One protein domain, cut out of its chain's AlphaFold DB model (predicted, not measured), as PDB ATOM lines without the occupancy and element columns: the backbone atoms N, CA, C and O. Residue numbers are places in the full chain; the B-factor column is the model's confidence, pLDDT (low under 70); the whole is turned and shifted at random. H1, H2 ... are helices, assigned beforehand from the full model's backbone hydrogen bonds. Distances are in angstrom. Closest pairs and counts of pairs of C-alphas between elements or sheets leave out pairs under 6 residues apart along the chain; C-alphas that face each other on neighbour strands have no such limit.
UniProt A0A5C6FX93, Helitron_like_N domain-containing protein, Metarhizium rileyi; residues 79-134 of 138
ATOM      1  N   SER A  79     -11.686  45.560  18.911       94.88
ATOM      2  CA  SER A  79     -12.619  46.111  19.914       94.88
ATOM      3  C   SER A  79     -12.105  46.035  21.354       94.88
ATOM      4  O   SER A  79     -12.435  46.903  22.152       94.88
ATOM      5  N   LEU A  80     -11.259  45.052  21.672       96.38
ATOM      6  CA  LEU A  80     -10.552  44.970  22.945       96.38
ATOM      7  C   LEU A  80      -9.328  45.893  22.936       96.38
ATOM      8  O   LEU A  80      -9.180  46.741  23.813       96.38
ATOM      9  N   TYR A  81      -8.460  45.745  21.931       97.06
ATOM     10  CA  TYR A  81      -7.159  46.417  21.902       97.06
ATOM     11  C   TYR A  81      -7.236  47.935  21.734       97.06
ATOM     12  O   TYR A  81      -6.316  48.619  22.166       97.06
ATOM     13  N   GLN A  82      -8.338  48.480  21.210       97.00
ATOM     14  CA  GLN A  82      -8.576  49.932  21.192       97.00
ATOM     15  C   GLN A  82      -8.626  50.566  22.589       97.00
ATOM     16  O   GLN A  82      -8.406  51.765  22.722       97.00
ATOM     17  N   HIS A  83      -8.912  49.768  23.622       96.75
ATOM     18  CA  HIS A  83      -8.922  50.208  25.015       96.75
ATOM     19  C   HIS A  83      -7.586  49.957  25.724       96.75
ATOM     20  O   HIS A  83      -7.413  50.389  26.859       96.75
ATOM     21  N   MET A  84      -6.649  49.250  25.086       97.25
ATOM     22  CA  MET A  84      -5.348  48.941  25.670       97.25
ATOM     23  C   MET A  84      -4.363  50.100  25.470       97.25
ATOM     24  O   MET A  84      -4.425  50.807  24.458       97.25
ATOM     25  N   PRO A  85      -3.388  50.273  26.382       96.75
ATOM     26  CA  PRO A  85      -2.273  51.171  26.121       96.75
ATOM     27  C   PRO A  85      -1.518  50.710  24.867       96.75
ATOM     28  O   PRO A  85      -1.526  49.531  24.514       96.75
ATOM     29  N   ARG A  86      -0.852  51.646  24.182       97.19
ATOM     30  CA  ARG A  86      -0.094  51.381  22.939       97.19
ATOM     31  C   ARG A  86      -0.959  50.877  21.772       97.19
ATOM     32  O   ARG A  86      -0.438  50.285  20.832       97.19
ATOM     33  N   TYR A  87      -2.259  51.175  21.760       97.50
ATOM     34  CA  TYR A  87      -3.135  50.810  20.642       97.50
ATOM     35  C   TYR A  87      -2.635  51.307  19.272       97.50
ATOM     36  O   TYR A  87      -2.710  50.588  18.278       97.50
ATOM     37  N   GLY A  88      -2.066  52.517  19.214       97.69
ATOM     38  CA  GLY A  88      -1.488  53.051  17.977       97.69
ATOM     39  C   GLY A  88      -0.315  52.219  17.442       97.69
ATOM     40  O   GLY A  88      -0.171  52.073  16.233       97.69
ATOM     41  N   GLU A  89       0.498  51.639  18.327       97.69
ATOM     42  CA  GLU A  89       1.554  50.691  17.956       97.69
ATOM     43  C   GLU A  89       0.952  49.364  17.497       97.69
ATOM     44  O   GLU A  89       1.308  48.863  16.436       97.69
ATOM     45  N   TRP A  90      -0.034  48.851  18.234       97.50
ATOM     46  CA  TRP A  90      -0.748  47.622  17.893       97.50
ATOM     47  C   TRP A  90      -1.370  47.662  16.488       97.50
ATOM     48  O   TRP A  90      -1.312  46.672  15.757       97.50
ATOM     49  N   LEU A  91      -1.925  48.811  16.083       97.06
ATOM     50  CA  LEU A  91      -2.493  49.017  14.745       97.06
ATOM     51  C   LEU A  91      -1.448  48.970  13.625       97.06
ATOM     52  O   LEU A  91      -1.761  48.494  12.536       97.06
ATOM     53  N   ARG A  92      -0.238  49.479  13.880       97.69
ATOM     54  CA  ARG A  92       0.852  49.545  12.894       97.69
ATOM     55  C   ARG A  92       1.718  48.289  12.864       97.69
ATOM     56  O   ARG A  92       2.393  48.059  11.870       97.69
ATOM     57  N   ALA A  93       1.693  47.500  13.933       96.56
ATOM     58  CA  ALA A  93       2.455  46.267  14.048       96.56
ATOM     59  C   ALA A  93       2.044  45.244  12.979       96.56
ATOM     60  O   ALA A  93       0.850  45.101  12.662       96.56
ATOM     61  N   SER A  94       3.034  44.496  12.485       97.38
ATOM     62  CA  SER A  94       2.807  43.276  11.708       97.38
ATOM     63  C   SER A  94       2.079  42.225  12.555       97.38
ATOM     64  O   SER A  94       2.008  42.334  13.779       97.38
ATOM     65  N   GLU A  95       1.516  41.189  11.937       95.00
ATOM     66  CA  GLU A  95       0.765  40.162  12.672       95.00
ATOM     67  C   GLU A  95       1.582  39.458  13.783       95.00
ATOM     68  O   GLU A  95       1.081  39.379  14.911       95.00
ATOM     69  N   PRO A  96       2.843  39.024  13.563       95.88
ATOM     70  CA  PRO A  96       3.644  38.399  14.621       95.88
ATOM     71  C   PRO A  96       3.957  39.345  15.792       95.88
ATOM     72  O   PRO A  96       3.873  38.961  16.966       95.88
ATOM     73  N   GLU A  97       4.285  40.603  15.487       97.25
ATOM     74  CA  GLU A  97       4.550  41.645  16.485       97.25
ATOM     75  C   GLU A  97       3.285  41.974  17.274       97.25
ATOM     76  O   GLU A  97       3.304  42.031  18.506       97.25
ATOM     77  N   ARG A  98       2.157  42.106  16.570       97.19
ATOM     78  CA  ARG A  98       0.845  42.354  17.158       97.19
ATOM     79  C   ARG A  98       0.465  41.236  18.110       97.19
ATOM     80  O   ARG A  98       0.020  41.524  19.211       97.19
ATOM     81  N   MET A  99       0.700  39.980  17.742       96.50
ATOM     82  CA  MET A  99       0.417  38.830  18.595       96.50
ATOM     83  C   MET A  99       1.246  38.851  19.891       96.50
ATOM     84  O   MET A  99       0.737  38.577  20.981       96.50
ATOM     85  N   THR A 100       2.527  39.202  19.788       97.12
ATOM     86  CA  THR A 100       3.431  39.344  20.940       97.12
ATOM     87  C   THR A 100       2.991  40.488  21.853       97.12
ATOM     88  O   THR A 100       2.839  40.295  23.064       97.12
ATOM     89  N   LEU A 101       2.692  41.650  21.271       97.88
ATOM     90  CA  LEU A 101       2.182  42.813  21.989       97.88
ATOM     91  C   LEU A 101       0.827  42.512  22.645       97.88
ATOM     92  O   LEU A 101       0.627  42.833  23.812       97.88
ATOM     93  N   SER A 102      -0.070  41.821  21.944       97.62
ATOM     94  CA  SER A 102      -1.373  41.376  22.435       97.62
ATOM     95  C   SER A 102      -1.261  40.553  23.719       97.62
ATOM     96  O   SER A 102      -1.962  40.837  24.695       97.62
ATOM     97  N   ARG A 103      -0.349  39.570  23.753       96.94
ATOM     98  CA  ARG A 103      -0.091  38.744  24.947       96.94
ATOM     99  C   ARG A 103       0.443  39.579  26.105       96.94
ATOM    100  O   ARG A 103       0.011  39.394  27.243       96.94
ATOM    101  N   HIS A 104       1.369  40.493  25.820       97.50
ATOM    102  CA  HIS A 104       1.911  41.399  26.828       97.50
ATOM    103  C   HIS A 104       0.811  42.297  27.412       97.50
ATOM    104  O   HIS A 104       0.625  42.326  28.627       97.50
ATOM    105  N   LEU A 105       0.024  42.957  26.558       97.62
ATOM    106  CA  LEU A 105      -1.043  43.869  26.965       97.62
ATOM    107  C   LEU A 105      -2.126  43.174  27.794       97.62
ATOM    108  O   LEU A 105      -2.538  43.733  28.806       97.62
ATOM    109  N   LEU A 106      -2.532  41.950  27.432       96.69
ATOM    110  CA  LEU A 106      -3.481  41.164  28.232       96.69
ATOM    111  C   LEU A 106      -2.954  40.866  29.637       96.69
ATOM    112  O   LEU A 106      -3.691  41.001  30.609       96.69
ATOM    113  N   ARG A 107      -1.681  40.465  29.748       96.19
ATOM    114  CA  ARG A 107      -1.062  40.139  31.041       96.19
ATOM    115  C   ARG A 107      -0.915  41.364  31.936       96.19
ATOM    116  O   ARG A 107      -1.077  41.235  33.142       96.19
ATOM    117  N   GLN A 108      -0.604  42.520  31.354       97.81
ATOM    118  CA  GLN A 108      -0.415  43.764  32.106       97.81
ATOM    119  C   GLN A 108      -1.735  44.476  32.426       97.81
ATOM    120  O   GLN A 108      -1.817  45.204  33.409       97.81
ATOM    121  N   ASN A 109      -2.788  44.250  31.634       97.00
ATOM    122  CA  ASN A 109      -4.073  44.938  31.777       97.00
ATOM    123  C   ASN A 109      -5.258  43.952  31.861       97.00
ATOM    124  O   ASN A 109      -6.228  44.078  31.104       97.00
ATOM    125  N   PRO A 110      -5.233  42.969  32.787       96.12
ATOM    126  CA  PRO A 110      -6.269  41.938  32.865       96.12
ATOM    127  C   PRO A 110      -7.652  42.515  33.202       96.12
ATOM    128  O   PRO A 110      -8.667  41.957  32.796       96.12
ATOM    129  N   HIS A 111      -7.705  43.659  33.890       96.12
ATOM    130  CA  HIS A 111      -8.947  44.357  34.224       96.12
ATOM    131  C   HIS A 111      -9.672  44.902  32.978       96.12
ATOM    132  O   HIS A 111     -10.895  44.807  32.898       96.12
ATOM    133  N   ILE A 112      -8.935  45.397  31.971       97.12
ATOM    134  CA  ILE A 112      -9.508  45.859  30.694       97.12
ATOM    135  C   ILE A 112     -10.103  44.673  29.935       97.12
ATOM    136  O   ILE A 112     -11.247  44.734  29.481       97.12
ATOM    137  N   ALA A 113      -9.353  43.569  29.853       96.44
ATOM    138  CA  ALA A 113      -9.816  42.336  29.225       96.44
ATOM    139  C   ALA A 113     -11.071  41.781  29.913       96.44
ATOM    140  O   ALA A 113     -12.047  41.464  29.235       96.44
ATOM    141  N   ALA A 114     -11.080  41.737  31.248       95.69
ATOM    142  CA  ALA A 114     -12.218  41.278  32.037       95.69
ATOM    143  C   ALA A 114     -13.464  42.153  31.825       95.69
ATOM    144  O   ALA A 114     -14.548  41.620  31.583       95.69
ATOM    145  N   TYR A 115     -13.327  43.482  31.857       96.38
ATOM    146  CA  TYR A 115     -14.464  44.385  31.666       96.38
ATOM    147  C   TYR A 115     -15.009  44.341  30.232       96.38
ATOM    148  O   TYR A 115     -16.219  44.235  30.027       96.38
ATOM    149  N   HIS A 116     -14.132  44.368  29.225       96.38
ATOM    150  CA  HIS A 116     -14.540  44.241  27.824       96.38
ATOM    151  C   HIS A 116     -15.252  42.905  27.567       96.38
ATOM    152  O   HIS A 116     -16.299  42.865  26.917       96.38
ATOM    153  N   PHE A 117     -14.718  41.815  28.122       95.75
ATOM    154  CA  PHE A 117     -15.348  40.501  28.082       95.75
ATOM    155  C   PHE A 117     -16.735  40.508  28.725       95.75
ATOM    156  O   PHE A 117     -17.692  40.068  28.091       95.75
ATOM    157  N   TYR A 118     -16.862  41.064  29.933       95.31
ATOM    158  CA  TYR A 118     -18.142  41.185  30.630       95.31
ATOM    159  C   TYR A 118     -19.179  41.917  29.771       95.31
ATOM    160  O   TYR A 118     -20.274  41.402  29.550       95.31
ATOM    161  N   ARG A 119     -18.815  43.065  29.184       95.25
ATOM    162  CA  ARG A 119     -19.704  43.827  28.292       95.25
ATOM    163  C   ARG A 119     -20.135  43.015  27.072       95.25
ATOM    164  O   ARG A 119     -21.321  42.994  26.747       95.25
ATOM    165  N   ARG A 120     -19.202  42.323  26.410       93.62
ATOM    166  CA  ARG A 120     -19.520  41.466  25.256       93.62
ATOM    167  C   ARG A 120     -20.402  40.284  25.631       93.62
ATOM    168  O   ARG A 120     -21.317  39.971  24.875       93.62
ATOM    169  N   TYR A 121     -20.157  39.661  26.779       93.44
ATOM    170  CA  TYR A 121     -20.991  38.577  27.279       93.44
ATOM    171  C   TYR A 121     -22.412  39.063  27.572       93.44
ATOM    172  O   TYR A 121     -23.357  38.439  27.103       93.44
ATOM    173  N   CYS A 122     -22.581  40.206  28.249       93.81
ATOM    174  CA  CYS A 122     -23.904  40.789  28.479       93.81
ATOM    175  C   CYS A 122     -24.643  41.035  27.159       93.81
ATOM    176  O   CYS A 122     -25.787  40.613  27.018       93.81
ATOM    177  N   PHE A 123     -23.981  41.619  26.154       93.75
ATOM    178  CA  PHE A 123     -24.597  41.805  24.838       93.75
ATOM    179  C   PHE A 123     -24.959  40.484  24.158       93.75
ATOM    180  O   PHE A 123     -26.056  40.359  23.621       93.75
ATOM    181  N   PHE A 124     -24.074  39.488  24.188       92.19
ATOM    182  CA  PHE A 124     -24.366  38.174  23.623       92.19
ATOM    183  C   PHE A 124     -25.553  37.513  24.330       92.19
ATOM    184  O   PHE A 124     -26.490  37.055  23.676       92.19
ATOM    185  N   ARG A 125     -25.572  37.526  25.663       91.69
ATOM    186  CA  ARG A 125     -26.680  37.007  26.463       91.69
ATOM    187  C   ARG A 125     -27.988  37.720  26.118       91.69
ATOM    188  O   ARG A 125     -28.978  37.063  25.822       91.69
ATOM    189  N   ASP A 126     -27.989  39.048  26.117       92.69
ATOM    190  CA  ASP A 126     -29.217  39.839  26.008       92.69
ATOM    191  C   ASP A 126     -29.757  39.924  24.574       92.69
ATOM    192  O   ASP A 126     -30.966  40.009  24.379       92.69
ATOM    193  N   ILE A 127     -28.889  39.873  23.559       93.44
ATOM    194  CA  ILE A 127     -29.283  39.991  22.146       93.44
ATOM    195  C   ILE A 127     -29.427  38.624  21.477       93.44
ATOM    196  O   ILE A 127     -30.275  38.466  20.600       93.44
ATOM    197  N   VAL A 128     -28.607  37.640  21.849       90.56
ATOM    198  CA  VAL A 128     -28.605  36.317  21.214       90.56
ATOM    199  C   VAL A 128     -29.348  35.315  22.084       90.56
ATOM    200  O   VAL A 128     -30.389  34.821  21.661       90.56
ATOM    201  N   LEU A 129     -28.869  35.042  23.299       89.56
ATOM    202  CA  LEU A 129     -29.425  33.966  24.133       89.56
ATOM    203  C   LEU A 129     -30.876  34.234  24.550       89.56
ATOM    204  O   LEU A 129     -31.746  33.396  24.331       89.56
ATOM    205  N   ARG A 130     -31.163  35.426  25.081       88.69
ATOM    206  CA  ARG A 130     -32.514  35.800  25.517       88.69
ATOM    207  C   ARG A 130     -33.463  35.981  24.334       88.69
ATOM    208  O   ARG A 130     -34.525  35.376  24.318       88.69
ATOM    209  N   LYS A 131     -33.089  36.762  23.313       89.94
ATOM    210  CA  LYS A 131     -34.019  37.075  22.207       89.94
ATOM    211  C   LYS A 131     -34.221  35.938  21.209       89.94
ATOM    212  O   LYS A 131     -35.332  35.787  20.719       89.94
ATOM    213  N   LYS A 132     -33.174  35.183  20.855       86.94
ATOM    214  CA  LYS A 132     -33.285  34.131  19.824       86.94
ATOM    215  C   LYS A 132     -33.646  32.769  20.397       86.94
ATOM    216  O   LYS A 132     -34.292  31.992  19.709       86.94
ATOM    217  N   PHE A 133     -33.214  32.486  21.624       87.44
ATOM    218  CA  PHE A 133     -33.363  31.165  22.237       87.44
ATOM    219  C   PHE A 133     -34.261  31.167  23.480       87.44
ATOM    220  O   PHE A 133     -34.452  30.114  24.077       87.44
ATOM    221  N   ASN A 134     -34.816  32.323  23.873       85.44
ATOM    222  CA  ASN A 134     -35.693  32.482  25.038       85.44
ATOM    223  C   ASN A 134     -35.099  31.909  26.342       85.44
ATOM    224  O   ASN A 134     -35.811  31.378  27.195       85.44
TER     225      ASN A 134
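Overview. This is residues 79 to 134 of the 138 residues of the protein "Helitron_like_N domain-containing protein" of Metarhizium rileyi (UniProt A0A5C6FX93). The long helix H3 makes one arm of an L, and H2 makes the shorter arm, meeting H3 at the corner; little H1 packs beside one part of H2 as a hairpin. Residues 127 to 132 of H3 stick out free. The 56 residues, all helix in class, hold H1, H2 and H3 in that order; the whole is loose, radius of gyration of the C-alphas 14.3 A, spanning 42 by 21 by 15 A.

Arrangement. Start at H3, residues 110 to 133: it is close to but not clearly touching H2, residues 95 to 108, about perpendicular at 79 degrees, the closest C-alphas, of Leu 106 and Ala 113, 6.5 A apart. With residues 98 to 102 alone, H2 touches H1, residues 87 to 92, in a helical hairpin, at a shallow tilt of 13 degrees, opposite ways; the closest C-alphas, of Trp 90 and Arg 98, are 5.6 A apart. H1 and H3 are apart. Every O i to N i+4 pair is within hydrogen-bond range in H2, 18 of 20 in H3 and 1 of 2 in H1.

Along the chain. Find C-alpha 110 at (-6.269, 41.938, 32.865); H3 runs 31.0 A to C-alpha 133 at (-33.363, 31.165, 22.237). H2 measures 19.8 A and H1 8.8 A.

Size, cuts and confidence. The C-alphas farthest apart, of Glu 97 and Asn 134, are 42.1 A apart. The printed part has no cut, both links are tight, and no printed residue is under 70 in pLDDT.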